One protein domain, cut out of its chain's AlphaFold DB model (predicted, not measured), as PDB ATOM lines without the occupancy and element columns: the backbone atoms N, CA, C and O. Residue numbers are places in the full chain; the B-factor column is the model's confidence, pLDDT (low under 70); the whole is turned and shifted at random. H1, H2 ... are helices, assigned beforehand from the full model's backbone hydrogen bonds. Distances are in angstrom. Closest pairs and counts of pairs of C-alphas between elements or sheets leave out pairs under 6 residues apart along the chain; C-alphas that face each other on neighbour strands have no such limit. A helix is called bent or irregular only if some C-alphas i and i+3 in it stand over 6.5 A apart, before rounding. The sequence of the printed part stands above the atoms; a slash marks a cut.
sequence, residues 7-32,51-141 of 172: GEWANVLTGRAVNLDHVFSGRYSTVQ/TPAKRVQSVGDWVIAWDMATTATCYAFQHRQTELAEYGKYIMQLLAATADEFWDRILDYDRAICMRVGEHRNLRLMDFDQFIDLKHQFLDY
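This is residues 7 to 32 and 51 to 141 of the 172 residues of an uncharacterized protein of Sparassis crispa (UniProt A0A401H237). Three long helices, H5, H4 and H3, run back and forth with their centres in a triangle, H4 joining the other two as a hairpin with each; shorter helices pack at two sides, H1 and H2 on H3, and H6 on H5. H3 and H5 only come close to each other, and H5 packs on H4 over a part of its length. The printed part has 117 residues with six named helices, H1 to H6 in chain order, no named strand, and the class all helix. It is compact, with a radius of gyration of the C-alphas of 13.9 A, and spans 42 by 31 by 21 A.

H5, the longest helix, holds residues 100 to 119 and is 29.7 A long, from C-alpha 100 at (-149.270, -92.484, -112.451) to C-alpha 119 at (-130.900, -82.858, -91.170). H4 holds residues 78 to 96 over 27.9 A, and H3 residues 59 to 76 over 25.5 A. H6 holds residues 128 to 138, H2 residues 20 to 28, and H1 residues 7 to 14, beginning at C-alpha 7 at (-121.514, -80.625, -105.719). H4, H5 and H6 are irregular: C-alphas 79 and 82 are 7.4 A apart, 101 and 104 are 7.6 A apart, and 130 and 133 are 7.6 A apart.

H5 touches H6 with residues 105 to 113 alone, opposite ways at a steep tilt of 50 degrees; the closest C-alphas, of Arg 105 and Phe 138, are 5.7 A apart. H5 touches H4 with residues 103 to 110 alone, closest at the C-alphas of Leu 95 and Trp 103, 6.5 A apart; this hairpin has a shallow tilt of 26 degrees. H4 and H3 form a hairpin at a shallow tilt of 10 degrees, with the C-alphas of Cys 74 and Gln 81 closest at 5.8 A. H3, the hub, touches three helices. H2 touches it about perpendicular, at 85 degrees, with the C-alphas of Phe 24 and Ala 65 closest at 5.0 A. H1 touches H3 at a steep tilt of 50 degrees, the same way, with the C-alphas of Val 12 and Thr 73 closest at 6.0 A. H2 and H5 are near each other, while H1 and H6 are apart. Every O i to N i+4 pair is within hydrogen-bond range in H3; the others have 3 of 4 in H1, 4 of 5 in H2, 13 of 15 in H4, 13 of 16 in H5 and 4 of 7 in H6.

The C-alphas farthest apart, of Gln 32 and Tyr 141, are 41.9 A apart. Residues 33 to 50 are not printed, and C-alphas 32 and 51 are 13.8 A apart across this cut, which lies in the link from H2 to H3. Of the links printed whole, H5 to H6 is short and the other three are tight. The mean pLDDT of the printed part is 90.0; residues 29 to 32 and 51 to 52 are under 70.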
ATOM      1  N   GLY A   7    -120.640 -81.222-106.733       80.44
ATOM      2  CA  GLY A   7    -121.514 -80.625-105.719       80.44
ATOM      3  C   GLY A   7    -122.175 -81.639-104.768       80.44
ATOM      4  O   GLY A   7    -122.342 -81.350-103.584       80.44
ATOM      5  N   GLU A   8    -122.481 -82.857-105.231       89.50
ATOM      6  CA  GLU A   8    -123.154 -83.878-104.407       89.50
ATOM      7  C   GLU A   8    -122.185 -84.774-103.643       89.50
ATOM      8  O   GLU A   8    -122.558 -85.344-102.616       89.50
ATOM      9  N   TRP A   9    -120.924 -84.874-104.070       91.62
ATOM     10  CA  TRP A   9    -119.906 -85.575-103.284       91.62
ATOM     11  C   TRP A   9    -119.744 -84.970-101.894       91.62
ATOM     12  O   TRP A   9    -119.599 -85.707-100.918       91.62
ATOM     13  N   ALA A  10    -119.822 -83.642-101.784       90.25
ATOM     14  CA  ALA A  10    -119.803 -82.967-100.492       90.25
ATOM     15  C   ALA A  10    -120.978 -83.414 -99.607       90.25
ATOM     16  O   ALA A  10    -120.779 -83.681 -98.421       90.25
ATOM     17  N   ASN A  11    -122.180 -83.560-100.173       89.94
ATOM     18  CA  ASN A  11    -123.355 -84.024 -99.435       89.94
ATOM     19  C   ASN A  11    -123.187 -85.474 -98.975       89.94
ATOM     20  O   ASN A  11    -123.365 -85.748 -97.790       89.94
ATOM     21  N   VAL A  12    -122.733 -86.364 -99.865       92.00
ATOM     22  CA  VAL A  12    -122.432 -87.762 -99.519       92.00
ATOM     23  C   VAL A  12    -121.444 -87.814 -98.356       92.00
ATOM     24  O   VAL A  12    -121.761 -88.368 -97.308       92.00
ATOM     25  N   LEU A  13    -120.273 -87.187 -98.496       91.31
ATOM     26  CA  LEU A  13    -119.193 -87.259 -97.506       91.31
ATOM     27  C   LEU A  13    -119.550 -86.606 -96.163       91.31
ATOM     28  O   LEU A  13    -119.027 -87.016 -95.128       91.31
ATOM     29  N   THR A  14    -120.435 -85.609 -96.164       88.44
ATOM     30  CA  THR A  14    -120.911 -84.951 -94.935       88.44
ATOM     31  C   THR A  14    -122.156 -85.606 -94.336       88.44
ATOM     32  O   THR A  14    -122.615 -85.169 -93.277       88.44
ATOM     33  N   GLY A  15    -122.689 -86.653 -94.975       84.44
ATOM     34  CA  GLY A  15    -123.911 -87.336 -94.552       84.44
ATOM     35  C   GLY A  15    -125.178 -86.492 -94.715       84.44
ATOM     36  O   GLY A  15    -126.165 -86.753 -94.036       84.44
ATOM     37  N   ARG A  16    -125.149 -85.468 -95.575       86.88
ATOM     38  CA  ARG A  16    -126.317 -84.647 -95.916       86.88
ATOM     39  C   ARG A  16    -127.171 -85.334 -96.978       86.88
ATOM     40  O   ARG A  16    -126.731 -86.262 -97.656       86.88
ATOM     41  N   ALA A  17    -128.393 -84.834 -97.133       86.12
ATOM     42  CA  ALA A  17    -129.296 -85.259 -98.190       86.12
ATOM     43  C   ALA A  17    -128.662 -85.021 -99.567       86.12
ATOM     44  O   ALA A  17    -128.206 -83.914 -99.859       86.12
ATOM     45  N   VAL A  18    -128.649 -86.057-100.403       89.56
ATOM     46  CA  VAL A  18    -128.245 -85.950-101.808       89.56
ATOM     47  C   VAL A  18    -129.421 -85.411-102.611       89.56
ATOM     48  O   VAL A  18    -130.540 -85.914-102.493       89.56
ATOM     49  N   ASN A  19    -129.182 -84.412-103.456       89.94
ATOM     50  CA  ASN A  19    -130.215 -83.881-104.336       89.94
ATOM     51  C   ASN A  19    -130.309 -84.713-105.625       89.94
ATOM     52  O   ASN A  19    -129.493 -84.568-106.535       89.94
ATOM     53  N   LEU A  20    -131.338 -85.561-105.733       91.19
ATOM     54  CA  LEU A  20    -131.534 -86.427-106.902       91.19
ATOM     55  C   LEU A  20    -131.766 -85.655-108.210       91.19
ATOM     56  O   LEU A  20    -131.343 -86.130-109.261       91.19
ATOM     57  N   ASP A  21    -132.353 -84.455-108.170       89.44
ATOM     58  CA  ASP A  21    -132.500 -83.618-109.370       89.44
ATOM     59  C   ASP A  21    -131.129 -83.155-109.881       89.44
ATOM     60  O   ASP A  21    -130.879 -83.107-111.088       89.44
ATOM     61  N   HIS A  22    -130.210 -82.859-108.962       88.38
ATOM     62  CA  HIS A  22    -128.841 -82.486-109.294       88.38
ATOM     63  C   HIS A  22    -128.029 -83.687-109.802       88.38
ATOM     64  O   HIS A  22    -127.356 -83.581-110.829       88.38
ATOM     65  N   VAL A  23    -128.172 -84.858-109.167       90.69
ATOM     66  CA  VAL A  23    -127.593 -86.128-109.650       90.69
ATOM     67  C   VAL A  23    -128.056 -86.447-111.068       90.69
ATOM     68  O   VAL A  23    -127.236 -86.727-111.946       90.69
ATOM     69  N   PHE A  24    -129.362 -86.354-111.310       90.25
ATOM     70  CA  PHE A  24    -129.952 -86.608-112.617       90.25
ATOM     71  C   PHE A  24    -129.492 -85.587-113.663       90.25
ATOM     72  O   PHE A  24    -129.105 -85.962-114.770       90.25
ATOM     73  N   SER A  25    -129.471 -84.299-113.308       85.31
ATOM     74  CA  SER A  25    -128.986 -83.221-114.178       85.31
ATOM     75  C   SER A  25    -127.529 -83.411-114.586       85.31
ATOM     76  O   SER A  25    -127.208 -83.298-115.770       85.31
ATOM     77  N   GLY A  26    -126.657 -83.735-113.627       81.50
ATOM     78  CA  GLY A  26    -125.225 -83.898-113.858       81.50
ATOM     79  C   GLY A  26    -124.898 -85.000-114.865       81.50
ATOM     80  O   GLY A  26    -123.932 -84.875-115.610       81.50
ATOM     81  N   ARG A  27    -125.747 -86.032-114.980       79.00
ATOM     82  CA  ARG A  27    -125.595 -87.092-115.993       79.00
ATOM     83  C   ARG A  27    -125.683 -86.572-117.432       79.00
ATOM     84  O   ARG A  27    -125.044 -87.131-118.319       79.00
ATOM     85  N   TYR A  28    -126.489 -85.539-117.671       70.75
ATOM     86  CA  TYR A  28    -126.718 -84.972-119.007       70.75
ATOM     87  C   TYR A  28    -125.986 -83.650-119.238       70.75
ATOM     88  O   TYR A  28    -126.047 -83.118-120.346       70.75
ATOM     89  N   SER A  29    -125.319 -83.108-118.217       65.19
ATOM     90  CA  SER A  29    -124.515 -81.906-118.379       65.19
ATOM     91  C   SER A  29    -123.246 -82.246-119.155       65.19
ATOM     92  O   SER A  29    -122.387 -82.985-118.684       65.19
ATOM     93  N   THR A  30    -123.116 -81.692-120.357       55.28
ATOM     94  CA  THR A  30    -121.854 -81.671-121.113       55.28
ATOM     95  C   THR A  30    -120.932 -80.536-120.661       55.28
ATOM     96  O   THR A  30    -119.786 -80.463-121.101       55.28
ATOM     97  N   VAL A  31    -121.424 -79.652-119.786       52.16
ATOM     98  CA  VAL A  31    -120.718 -78.480-119.269       52.16
ATOM     99  C   VAL A  31    -120.206 -78.800-117.866       52.16
ATOM    100  O   VAL A  31    -120.966 -79.242-117.001       52.16
ATOM    101  N   GLN A  32    -118.906 -78.604-117.655       50.88
ATOM    102  CA  GLN A  32    -118.264 -78.695-116.345       50.88
ATOM    103  C   GLN A  32    -118.928 -77.671-115.405       50.88
ATOM    104  O   GLN A  32    -119.107 -76.527-115.817       50.88
ATOM    105  N   THR A  51    -128.636 -74.737-109.872       60.62
ATOM    106  CA  THR A  51    -130.037 -75.077-110.123       60.62
ATOM    107  C   THR A  51    -130.041 -76.257-111.101       60.62
ATOM    108  O   THR A  51    -129.465 -76.127-112.183       60.62
ATOM    109  N   PRO A  52    -130.639 -77.408-110.749       64.44
ATOM    110  CA  PRO A  52    -130.620 -78.579-111.615       64.44
ATOM    111  C   PRO A  52    -131.324 -78.263-112.938       64.44
ATOM    112  O   PRO A  52    -132.476 -77.828-112.953       64.44
ATOM    113  N   ALA A  53    -130.625 -78.479-114.056       74.25
ATOM    114  CA  ALA A  53    -131.154 -78.240-115.399       74.25
ATOM    115  C   ALA A  53    -132.315 -79.185-115.753       74.25
ATOM    116  O   ALA A  53    -133.158 -78.857-116.588       74.25
ATOM    117  N   LYS A  54    -132.365 -80.362-115.120       81.44
ATOM    118  CA  LYS A  54    -133.430 -81.358-115.243       81.44
ATOM    119  C   LYS A  54    -133.908 -81.787-113.861       81.44
ATOM    120  O   LYS A  54    -133.108 -82.060-112.973       81.44
ATOM    121  N   ARG A  55    -135.222 -81.899-113.694       87.38
ATOM    122  CA  ARG A  55    -135.823 -82.490-112.494       87.38
ATOM    123  C   ARG A  55    -136.206 -83.936-112.754       87.38
ATOM    124  O   ARG A  55    -136.586 -84.274-113.871       87.38
ATOM    125  N   VAL A  56    -136.132 -84.752-111.713       90.06
ATOM    126  CA  VAL A  56    -136.695 -86.098-111.679       90.06
ATOM    127  C   VAL A  56    -138.217 -85.961-111.701       90.06
ATOM    128  O   VAL A  56    -138.799 -85.402-110.765       90.06
ATOM    129  N   GLN A  57    -138.838 -86.408-112.795       89.50
ATOM    130  CA  GLN A  57    -140.288 -86.308-113.033       89.50
ATOM    131  C   GLN A  57    -140.931 -87.660-113.357       89.50
ATOM    132  O   GLN A  57    -142.149 -87.789-113.325       89.50
ATOM    133  N   SER A  58    -140.133 -88.681-113.667       91.25
ATOM    134  CA  SER A  58    -140.624 -90.032-113.926       91.25
ATOM    135  C   SER A  58    -139.955 -91.066-113.025       91.25
ATOM    136  O   SER A  58    -138.863 -90.849-112.496       91.25
ATOM    137  N   VAL A  59    -140.585 -92.239-112.908       91.00
ATOM    138  CA  VAL A  59    -139.995 -93.410-112.237       91.00
ATOM    139  C   VAL A  59    -138.646 -93.769-112.863       91.00
ATOM    140  O   VAL A  59    -137.702 -94.083-112.146       91.00
ATOM    141  N   GLY A  60    -138.528 -93.681-114.192       92.38
ATOM    142  CA  GLY A  60    -137.275 -93.955-114.896       92.38
ATOM    143  C   GLY A  60    -136.159 -92.991-114.493       92.38
ATOM    144  O   GLY A  60    -135.047 -93.428-114.200       92.38
ATOM    145  N   ASP A  61    -136.467 -91.695-114.408       93.50
ATOM    146  CA  ASP A  61    -135.507 -90.682-113.955       93.50
ATOM    147  C   ASP A  61    -135.069 -90.946-112.514       93.50
ATOM    148  O   ASP A  61    -133.879 -90.868-112.202       93.50
ATOM    149  N   TRP A  62    -136.028 -91.301-111.652       95.56
ATOM    150  CA  TRP A  62    -135.772 -91.590-110.246       95.56
ATOM    151  C   TRP A  62    -134.883 -92.820-110.085       95.56
ATOM    152  O   TRP A  62    -133.886 -92.745-109.377       95.56
ATOM    153  N   VAL A  63    -135.164 -93.916-110.800       95.75
ATOM    154  CA  VAL A  63    -134.340 -95.136-110.765       95.75
ATOM    155  C   VAL A  63    -132.902 -94.833-111.182       95.75
ATOM    156  O   VAL A  63    -131.968 -95.270-110.513       95.75
ATOM    157  N   ILE A  64    -132.706 -94.047-112.247       94.19
ATOM    158  CA  ILE A  64    -131.367 -93.656-112.710       94.19
ATOM    159  C   ILE A  64    -130.651 -92.803-111.654       94.19
ATOM    160  O   ILE A  64    -129.484 -93.049-111.348       94.19
ATOM    161  N   ALA A  65    -131.329 -91.793-111.103       94.75
ATOM    162  CA  ALA A  65    -130.743 -90.899-110.106       94.75
ATOM    163  C   ALA A  65    -130.418 -91.636-108.798       94.75
ATOM    164  O   ALA A  65    -129.345 -91.437-108.224       94.75
ATOM    165  N   TRP A  66    -131.318 -92.513-108.350       96.25
ATOM    166  CA  TRP A  66    -131.167 -93.315-107.143       96.25
ATOM    167  C   TRP A  66    -130.035 -94.335-107.276       96.25
ATOM    168  O   TRP A  66    -129.200 -94.435-106.382       96.25
ATOM    169  N   ASP A  67    -129.927 -95.043-108.403       95.94
ATOM    170  CA  ASP A  67    -128.812 -95.965-108.668       95.94
ATOM    171  C   ASP A  67    -127.448 -95.251-108.615       95.94
ATOM    172  O   ASP A  67    -126.502 -95.716-107.972       95.94
ATOM    173  N   MET A  68    -127.360 -94.050-109.195       94.81
ATOM    174  CA  MET A  68    -126.149 -93.225-109.123       94.81
ATOM    175  C   MET A  68    -125.839 -92.773-107.688       94.81
ATOM    176  O   MET A  68    -124.698 -92.892-107.235       94.81
ATOM    177  N   ALA A  69    -126.844 -92.273-106.963       95.06
ATOM    178  CA  ALA A  69    -126.694 -91.807-105.586       95.06
ATOM    179  C   ALA A  69    -126.300 -92.943-104.632       95.06
ATOM    180  O   ALA A  69    -125.395 -92.783-103.807       95.06
ATOM    181  N   THR A  70    -126.929 -94.110-104.766       95.81
ATOM    182  CA  THR A  70    -126.609 -95.294-103.965       95.81
ATOM    183  C   THR A  70    -125.230 -95.835-104.298       95.81
ATOM    184  O   THR A  70    -124.459 -96.089-103.380       95.81
ATOM    185  N   THR A  71    -124.845 -95.913-105.572       95.69
ATOM    186  CA  THR A  71    -123.492 -96.331-105.967       95.69
ATOM    187  C   THR A  71    -122.418 -95.419-105.363       95.69
ATOM    188  O   THR A  71    -121.442 -95.909-104.786       95.69
ATOM    189  N   ALA A  72    -122.598 -94.095-105.431       95.19
ATOM    190  CA  ALA A  72    -121.673 -93.130-104.830       95.19
ATOM    191  C   ALA A  72    -121.635 -93.235-103.296       95.19
ATOM    192  O   ALA A  72    -120.556 -93.273-102.696       95.19
ATOM    193  N   THR A  73    -122.800 -93.355-102.659       94.75
ATOM    194  CA  THR A  73    -122.903 -93.468-101.199       94.75
ATOM    195  C   THR A  73    -122.299 -94.771-100.692       94.75
ATOM    196  O   THR A  73    -121.558 -94.751 -99.719       94.75
ATOM    197  N   CYS A  74    -122.535 -95.896-101.366       95.44
ATOM    198  CA  CYS A  74    -121.978 -97.201-101.011       95.44
ATOM    199  C   CYS A  74    -120.467 -97.276-101.247       95.44
ATOM    200  O   CYS A  74    -119.782 -98.004-100.530       95.44
ATOM    201  N   TYR A  75    -119.941 -96.517-102.215       95.25
ATOM    202  CA  TYR A  75    -118.500 -96.362-102.401       95.25
ATOM    203  C   TYR A  75    -117.844 -95.653-101.204       95.25
ATOM    204  O   TYR A  75    -116.785 -96.082-100.753       95.25
ATOM    205  N   ALA A  76    -118.472 -94.600-100.665       95.06
ATOM    206  CA  ALA A  76    -117.965 -93.876 -99.495       95.06
ATOM    207  C   ALA A  76    -118.276 -94.583 -98.158       95.06
ATOM    208  O   ALA A  76    -117.461 -94.580 -97.238       95.06
ATOM    209  N   PHE A  77    -119.448 -95.208 -98.052       93.50
ATOM    210  CA  PHE A  77    -120.012 -95.784 -96.832       93.50
ATOM    211  C   PHE A  77    -120.624 -97.156 -97.116       93.50
ATOM    212  O   PHE A  77    -121.842 -97.333 -97.148       93.50
ATOM    213  N   GLN A  78    -119.765 -98.161 -97.277       94.50
ATOM    214  CA  GLN A  78    -120.175 -99.524 -97.627       94.50
ATOM    215  C   GLN A  78    -121.230-100.116 -96.673       94.50
ATOM    216  O   GLN A  78    -122.111-100.858 -97.099       94.50
ATOM    217  N   HIS A  79    -121.184 -99.751 -95.390       93.81
ATOM    218  CA  HIS A  79    -122.122-100.235 -94.375       93.81
ATOM    219  C   HIS A  79    -123.573 -99.750 -94.573       93.81
ATOM    220  O   HIS A  79    -124.477-100.323 -93.971       93.81
ATOM    221  N   ARG A  80    -123.818 -98.725 -95.405       93.56
ATOM    222  CA  ARG A  80    -125.170 -98.210 -95.698       93.56
ATOM    223  C   ARG A  80    -125.891 -98.957 -96.825       93.56
ATOM    224  O   ARG A  80    -127.039 -98.639 -97.115       93.56
ATOM    225  N   GLN A  81    -125.262 -99.958 -97.444       95.38
ATOM    226  CA  GLN A  81    -125.844-100.696 -98.575       95.38
ATOM    227  C   GLN A  81    -127.236-101.260 -98.280       95.38
ATOM    228  O   GLN A  81    -128.160-101.032 -99.055       95.38
ATOM    229  N   THR A  82    -127.403-101.948 -97.150       96.31
ATOM    230  CA  THR A  82    -128.693-102.543 -96.771       96.31
ATOM    231  C   THR A  82    -129.767-101.480 -96.569       96.31
ATOM    232  O   THR A  82    -130.881-101.636 -97.051       96.31
ATOM    233  N   GLU A  83    -129.418-100.375 -95.905       95.50
ATOM    234  CA  GLU A  83    -130.331 -99.256 -95.661       95.50
ATOM    235  C   GLU A  83    -130.861 -98.665 -96.973       95.50
ATOM    236  O   GLU A  83    -132.066 -98.494 -97.146       95.50
ATOM    237  N   LEU A  84    -129.955 -98.400 -97.916       95.81
ATOM    238  CA  LEU A  84    -130.282 -97.819 -99.215       95.81
ATOM    239  C   LEU A  84    -131.072 -98.786-100.107       95.81
ATOM    240  O   LEU A  84    -131.960 -98.352-100.840       95.81
ATOM    241  N   ALA A  85    -130.773-100.085-100.040       96.88
ATOM    242  CA  ALA A  85    -131.494-101.110-100.788       96.88
ATOM    243  C   ALA A  85    -132.945-101.261-100.300       96.88
ATOM    244  O   ALA A  85    -133.869-101.255-101.115       96.88
ATOM    245  N   GLU A  86    -133.156-101.348 -98.983       97.31
ATOM    246  CA  GLU A  86    -134.498-101.446 -98.397       97.31
ATOM    247  C   GLU A  86    -135.313-100.170 -98.636       97.31
ATOM    248  O   GLU A  86    -136.479-100.246 -99.026       97.31
ATOM    249  N   TYR A  87    -134.695 -98.993 -98.500       97.44
ATOM    250  CA  TYR A  87    -135.362 -97.729 -98.813       97.44
ATOM    251  C   TYR A  87    -135.740 -97.616-100.296       97.44
ATOM    252  O   TYR A  87    -136.874 -97.273-100.628       97.44
ATOM    253  N   GLY A  88    -134.823 -97.969-101.204       97.19
ATOM    254  CA  GLY A  88    -135.102 -97.947-102.638       97.19
ATOM    255  C   GLY A  88    -136.265 -98.869-103.013       97.19
ATOM    256  O   GLY A  88    -137.151 -98.491-103.780       97.19
ATOM    257  N   LYS A  89    -136.314-100.062-102.411       97.69
ATOM    258  CA  LYS A  89    -137.430-101.002-102.563       97.69
ATOM    259  C   LYS A  89    -138.742-100.423-102.031       97.69
ATOM    260  O   LYS A  89    -139.767-100.575-102.689       97.69
ATOM    261  N   TYR A  90    -138.715 -99.756-100.879       97.25
ATOM    262  CA  TYR A  90    -139.886 -99.112-100.287       97.25
ATOM    263  C   TYR A  90    -140.496 -98.044-101.211       97.25
ATOM    264  O   TYR A  90    -141.695 -98.097-101.492       97.25
ATOM    265  N   ILE A  91    -139.686 -97.128-101.756       96.75
ATOM    266  CA  ILE A  91    -140.177 -96.098-102.688       96.75
ATOM    267  C   ILE A  91    -140.710 -96.725-103.984       96.75
ATOM    268  O   ILE A  91    -141.798 -96.369-104.438       96.75
ATOM    269  N   MET A  92    -140.017 -97.724-104.542       96.75
ATOM    270  CA  MET A  92    -140.500 -98.453-105.724       96.75
ATOM    271  C   MET A  92    -141.843 -99.150-105.486       96.75
ATOM    272  O   MET A  92    -142.693 -99.164-106.374       96.75
ATOM    273  N   GLN A  93    -142.063 -99.713-104.294       96.12
ATOM    274  CA  GLN A  93    -143.347-100.314-103.928       96.12
ATOM    275  C   GLN A  93    -144.462 -99.270-103.822       96.12
ATOM    276  O   GLN A  93    -145.576 -99.541-104.266       96.12
ATOM    277  N   LEU A  94    -144.176 -98.076-103.288       95.00
ATOM    278  CA  LEU A  94    -145.141 -96.972-103.268       95.00
ATOM    279  C   LEU A  94    -145.517 -96.524-104.682       95.00
ATOM    280  O   LEU A  94    -146.703 -96.368-104.966       95.00
ATOM    281  N   LEU A  95    -144.529 -96.365-105.568       93.88
ATOM    282  CA  LEU A  95    -144.753 -96.004-106.972       93.88
ATOM    283  C   LEU A  95    -145.584 -97.070-107.696       93.88
ATOM    284  O   LEU A  95    -146.553 -96.733-108.365       93.88
ATOM    285  N   ALA A  96    -145.267 -98.353-107.505       93.62
ATOM    286  CA  ALA A  96    -146.003 -99.459-108.120       93.62
ATOM    287  C   ALA A  96    -147.444 -99.609-107.597       93.62
ATOM    288  O   ALA A  96    -148.309-100.112-108.311       93.62
ATOM    289  N   ALA A  97    -147.708 -99.197-106.355       94.25
ATOM    290  CA  ALA A  97    -149.031 -99.256-105.735       94.25
ATOM    291  C   ALA A  97    -149.898 -98.014-106.005       94.25
ATOM    292  O   ALA A  97    -151.038 -97.955-105.541       94.25
ATOM    293  N   THR A  98    -149.375 -97.018-106.725       92.06
ATOM    294  CA  THR A  98    -150.016 -95.713-106.903       92.06
ATOM    295  C   THR A  98    -150.206 -95.400-108.380       92.06
ATOM    296  O   THR A  98    -149.320 -95.649-109.192       92.06
ATOM    297  N   ALA A  99    -151.361 -94.827-108.728       90.75
ATOM    298  CA  ALA A  99    -151.634 -94.396-110.094       90.75
ATOM    299  C   ALA A  99    -150.649 -93.307-110.551       90.75
ATOM    300  O   ALA A  99    -150.298 -92.414-109.775       90.75
ATOM    301  N   ASP A 100    -150.271 -93.358-111.827       89.56
ATOM    302  CA  ASP A 100    -149.270 -92.484-112.451       89.56
ATOM    303  C   ASP A 100    -149.552 -90.988-112.242       89.56
ATOM    304  O   ASP A 100    -148.635 -90.189-112.064       89.56
ATOM    305  N   GLU A 101    -150.830 -90.606-112.164       89.94
ATOM    306  CA  GLU A 101    -151.282 -89.232-111.904       89.94
ATOM    307  C   GLU A 101    -150.865 -88.666-110.533       89.94
ATOM    308  O   GLU A 101    -150.910 -87.452-110.327       89.94
ATOM    309  N   PHE A 102    -150.447 -89.518-109.593       89.50
ATOM    310  CA  PHE A 102    -149.988 -89.115-108.261       89.50
ATOM    311  C   PHE A 102    -148.491 -89.355-108.030       89.50
ATOM    312  O   PHE A 102    -148.020 -89.143-106.912       89.50
ATOM    313  N   TRP A 103    -147.724 -89.761-109.046       91.69
ATOM    314  CA  TRP A 103    -146.288 -90.026-108.891       91.69
ATOM    315  C   TRP A 103    -145.498 -88.812-108.400       91.69
ATOM    316  O   TRP A 103    -144.643 -88.974-107.531       91.69
ATOM    317  N   ASP A 104    -145.839 -87.602-108.850       91.06
ATOM    318  CA  ASP A 104    -145.208 -86.361-108.372       91.06
ATOM    319  C   ASP A 104    -145.253 -86.242-106.840       91.06
ATOM    320  O   ASP A 104    -144.275 -85.843-106.210       91.06
ATOM    321  N   ARG A 105    -146.356 -86.677-106.211       92.69
ATOM    322  CA  ARG A 105    -146.508 -86.643-104.748       92.69
ATOM    323  C   ARG A 105    -145.574 -87.619-104.046       92.69
ATOM    324  O   ARG A 105    -145.103 -87.326-102.951       92.69
ATOM    325  N   ILE A 106    -145.308 -88.771-104.659       94.56
ATOM    326  CA  ILE A 106    -144.367 -89.756-104.121       94.56
ATOM    327  C   ILE A 106    -142.936 -89.246-104.257       94.56
ATOM    328  O   ILE A 106    -142.157 -89.395-103.322       94.56
ATOM    329  N   LEU A 107    -142.602 -88.606-105.379       93.62
ATOM    330  CA  LEU A 107    -141.288 -87.991-105.568       93.62
ATOM    331  C   LEU A 107    -141.056 -86.843-104.574       93.62
ATOM    332  O   LEU A 107    -139.967 -86.716-104.017       93.62
ATOM    333  N   ASP A 108    -142.077 -86.033-104.291       92.94
ATOM    334  CA  ASP A 108    -141.988 -84.981-103.275       92.94
ATOM    335  C   ASP A 108    -141.896 -85.545-101.849       92.94
ATOM    336  O   ASP A 108    -141.124 -85.035-101.033       92.94
ATOM    337  N   TYR A 109    -142.615 -86.631-101.560       95.31
ATOM    338  CA  TYR A 109    -142.482 -87.382-100.310       95.31
ATOM    339  C   TYR A 109    -141.058 -87.937-100.121       95.31
ATOM    340  O   TYR A 109    -140.463 -87.740 -99.062       95.31
ATOM    341  N   ASP A 110    -140.479 -88.557-101.153       95.38
ATOM    342  CA  ASP A 110    -139.095 -89.053-101.160       95.38
ATOM    343  C   ASP A 110    -138.079 -87.928-100.904       95.38
ATOM    344  O   ASP A 110    -137.224 -88.045-100.019       95.38
ATOM    345  N   ARG A 111    -138.218 -86.789-101.602       92.75
ATOM    346  CA  ARG A 111    -137.386 -85.597-101.356       92.75
ATOM    347  C   ARG A 111    -137.489 -85.146 -99.900       92.75
ATOM    348  O   ARG A 111    -136.466 -84.848 -99.282       92.75
ATOM    349  N   ALA A 112    -138.697 -85.105 -99.336       94.19
ATOM    350  CA  ALA A 112    -138.917 -84.691 -97.953       94.19
ATOM    351  C   ALA A 112    -138.262 -85.644 -96.938       94.19
ATOM    352  O   ALA A 112    -137.648 -85.174 -95.976       94.19
ATOM    353  N   ILE A 113    -138.330 -86.959 -97.167       95.25
ATOM    354  CA  ILE A 113    -137.644 -87.953 -96.329       95.25
ATOM    355  C   ILE A 113    -136.129 -87.762 -96.400       95.25
ATOM    356  O   ILE A 113    -135.475 -87.652 -95.361       95.25
ATOM    357  N   CYS A 114    -135.574 -87.674 -97.613       92.50
ATOM    358  CA  CYS A 114    -134.139 -87.490 -97.820       92.50
ATOM    359  C   CYS A 114    -133.631 -86.230 -97.109       92.50
ATOM    360  O   CYS A 114    -132.620 -86.294 -96.405       92.50
ATOM    361  N   MET A 115    -134.353 -85.110 -97.230       92.31
ATOM    362  CA  MET A 115    -134.037 -83.869 -96.516       92.31
ATOM    363  C   MET A 115    -134.064 -84.064 -94.998       92.31
ATOM    364  O   MET A 115    -133.080 -83.747 -94.330       92.31
ATOM    365  N   ARG A 116    -135.137 -84.647 -94.450       94.06
ATOM    366  CA  ARG A 116    -135.272 -84.853 -93.002       94.06
ATOM    367  C   ARG A 116    -134.159 -85.730 -92.433       94.06
ATOM    368  O   ARG A 116    -133.605 -85.396 -91.387       94.06
ATOM    369  N   VAL A 117    -133.814 -86.822 -93.114       92.62
ATOM    370  CA  VAL A 117    -132.716 -87.722 -92.717       92.62
ATOM    371  C   VAL A 117    -131.367 -87.006 -92.800       92.62
ATOM    372  O   VAL A 117    -130.538 -87.152 -91.907       92.62
ATOM    373  N   GLY A 118    -131.155 -86.175 -93.825       88.69
ATOM    374  CA  GLY A 118    -129.944 -85.358 -93.951       88.69
ATOM    375  C   GLY A 118    -129.787 -84.297 -92.853       88.69
ATOM    376  O   GLY A 118    -128.661 -83.937 -92.507       88.69
ATOM    377  N   GLU A 119    -130.892 -83.802 -92.296       89.75
ATOM    378  CA  GLU A 119    -130.900 -82.858 -91.170       89.75
ATOM    379  C   GLU A 119    -130.710 -83.555 -89.812       89.75
ATOM    380  O   GLU A 119    -130.064 -83.009 -88.913       89.75
ATOM    381  N   HIS A 120    -131.227 -84.777 -89.662       89.12
ATOM    382  CA  HIS A 120    -131.266 -85.507 -88.396       89.12
ATOM    383  C   HIS A 120    -130.332 -86.717 -88.420       89.12
ATOM    384  O   HIS A 120    -130.691 -87.804 -88.863       89.12
ATOM    385  N   ARG A 121    -129.134 -86.559 -87.843       81.88
ATOM    386  CA  ARG A 121    -128.088 -87.606 -87.815       81.88
ATOM    387  C   ARG A 121    -128.477 -88.903 -87.095       81.88
ATOM    388  O   ARG A 121    -127.741 -89.883 -87.175       81.88
ATOM    389  N   ASN A 122    -129.567 -88.895 -86.335       88.50
ATOM    390  CA  ASN A 122    -130.089 -90.046 -85.603       88.50
ATOM    391  C   ASN A 122    -131.197 -90.800 -86.353       88.50
ATOM    392  O   ASN A 122    -131.617 -91.840 -85.857       88.50
ATOM    393  N   LEU A 123    -131.660 -90.298 -87.501       92.06
ATOM    394  CA  LEU A 123    -132.646 -90.969 -88.343       92.06
ATOM    395  C   LEU A 123    -131.959 -91.754 -89.460       92.06
ATOM    396  O   LEU A 123    -130.951 -91.323 -90.021       92.06
ATOM    397  N   ARG A 124    -132.530 -92.907 -89.802       92.00
ATOM    398  CA  ARG A 124    -132.145 -93.727 -90.954       92.00
ATOM    399  C   ARG A 124    -133.268 -93.741 -91.975       92.00
ATOM    400  O   ARG A 124    -134.439 -93.627 -91.627       92.00
ATOM    401  N   LEU A 125    -132.927 -93.976 -93.240       93.88
ATOM    402  CA  LEU A 125    -133.925 -94.103 -94.308       93.88
ATOM    403  C   LEU A 125    -134.883 -95.289 -94.089       93.88
ATOM    404  O   LEU A 125    -136.005 -95.267 -94.579       93.88
ATOM    405  N   MET A 126    -134.466 -96.303 -93.324       94.00
ATOM    406  CA  MET A 126    -135.311 -97.448 -92.956       94.00
ATOM    407  C   MET A 126    -136.252 -97.183 -91.772       94.00
ATOM    408  O   MET A 126    -137.077 -98.043 -91.466       94.00
ATOM    409  N   ASP A 127    -136.159 -96.035 -91.096       94.12
ATOM    410  CA  ASP A 127    -137.019 -95.712 -89.951       94.12
ATOM    411  C   ASP A 127    -138.398 -95.224 -90.437       94.12
ATOM    412  O   ASP A 127    -138.823 -94.112 -90.136       94.12
ATOM    413  N   PHE A 128    -139.101 -96.047 -91.223       94.25
ATOM    414  CA  PHE A 128    -140.313 -95.659 -91.958       94.25
ATOM    415  C   PHE A 128    -141.417 -95.065 -91.072       94.25
ATOM    416  O   PHE A 128    -142.135 -94.160 -91.498       94.25
ATOM    417  N   ASP A 129    -141.523 -95.530 -89.827       94.62
ATOM    418  CA  ASP A 129    -142.496 -95.030 -88.853       94.62
ATOM    419  C   ASP A 129    -142.257 -93.554 -88.476       94.62
ATOM    420  O   ASP A 129    -143.189 -92.846 -88.099       94.62
ATOM    421  N   GLN A 130    -141.026 -93.051 -88.637       95.12
ATOM    422  CA  GLN A 130    -140.653 -91.651 -88.389       95.12
ATOM    423  C   GLN A 130    -141.071 -90.704 -89.529       95.12
ATOM    424  O   GLN A 130    -140.866 -89.491 -89.435       95.12
ATOM    425  N   PHE A 131    -141.643 -91.242 -90.613       95.00
ATOM    426  CA  PHE A 131    -142.073 -90.481 -91.790       95.00
ATOM    427  C   PHE A 131    -143.590 -90.528 -92.010       95.00
ATOM    428  O   PHE A 131    -144.076 -90.090 -93.054       95.00
ATOM    429  N   ILE A 132    -144.361 -91.038 -91.043       94.06
ATOM    430  CA  ILE A 132    -145.829 -91.126 -91.130       94.06
ATOM    431  C   ILE A 132    -146.457 -89.742 -91.344       94.06
ATOM    432  O   ILE A 132    -147.363 -89.593 -92.161       94.06
ATOM    433  N   ASP A 133    -145.954 -88.713 -90.668       94.75
ATOM    434  CA  ASP A 133    -146.408 -87.330 -90.838       94.75
ATOM    435  C   ASP A 133    -146.148 -86.801 -92.259       94.75
ATOM    436  O   ASP A 133    -147.034 -86.186 -92.853       94.75
ATOM    437  N   LEU A 134    -144.984 -87.104 -92.849       95.00
ATOM    438  CA  LEU A 134    -144.678 -86.771 -94.246       95.00
ATOM    439  C   LEU A 134    -145.586 -87.543 -95.206       95.00
ATOM    440  O   LEU A 134    -146.089 -86.985 -96.180       95.00
ATOM    441  N   LYS A 135    -145.854 -88.816 -94.911       93.44
ATOM    442  CA  LYS A 135    -146.752 -89.645 -95.714       93.44
ATOM    443  C   LYS A 135    -148.156 -89.039 -95.744       93.44
ATOM    444  O   LYS A 135    -148.713 -88.860 -96.824       93.44
ATOM    445  N   HIS A 136    -148.685 -88.640 -94.587       92.25
ATOM    446  CA  HIS A 136    -149.953 -87.913 -94.494       92.25
ATOM    447  C   HIS A 136    -149.900 -86.558 -95.216       92.25
ATOM    448  O   HIS A 136    -150.853 -86.175 -95.887       92.25
ATOM    449  N   GLN A 137    -148.798 -85.815 -95.117       92.81
ATOM    450  CA  GLN A 137    -148.678 -84.501 -95.750       92.81
ATOM    451  C   GLN A 137    -148.747 -84.566 -97.281       92.81
ATOM    452  O   GLN A 137    -149.390 -83.702 -97.888       92.81
ATOM    453  N   PHE A 138    -148.067 -85.539 -97.891       92.69
ATOM    454  CA  PHE A 138    -147.887 -85.608 -99.343       92.69
ATOM    455  C   PHE A 138    -148.844 -86.583-100.034       92.69
ATOM    456  O   PHE A 138    -149.303 -86.286-101.137       92.69
ATOM    457  N   LEU A 139    -149.157 -87.728 -99.418       90.69
ATOM    458  CA  LEU A 139    -149.917 -88.795-100.078       90.69
ATOM    459  C   LEU A 139    -151.408 -88.779 -99.725       90.69
ATOM    460  O   LEU A 139    -152.230 -89.115-100.581       90.69
ATOM    461  N   ASP A 140    -151.785 -88.347 -98.518       86.25
ATOM    462  CA  ASP A 140    -153.198 -88.319 -98.136       86.25
ATOM    463  C   ASP A 140    -153.939 -87.143 -98.762       86.25
ATOM    464  O   ASP A 140    -153.467 -86.008 -98.793       86.25
ATOM    465  N   TYR A 141    -155.180 -87.388 -99.181       72.69
ATOM    466  CA  TYR A 141    -156.038 -86.373 -99.796       72.69
ATOM    467  C   TYR A 141    -156.277 -85.141 -98.908       72.69
ATOM    468  O   TYR A 141    -156.479 -84.048 -99.432       72.69
TER     469      TYR A 141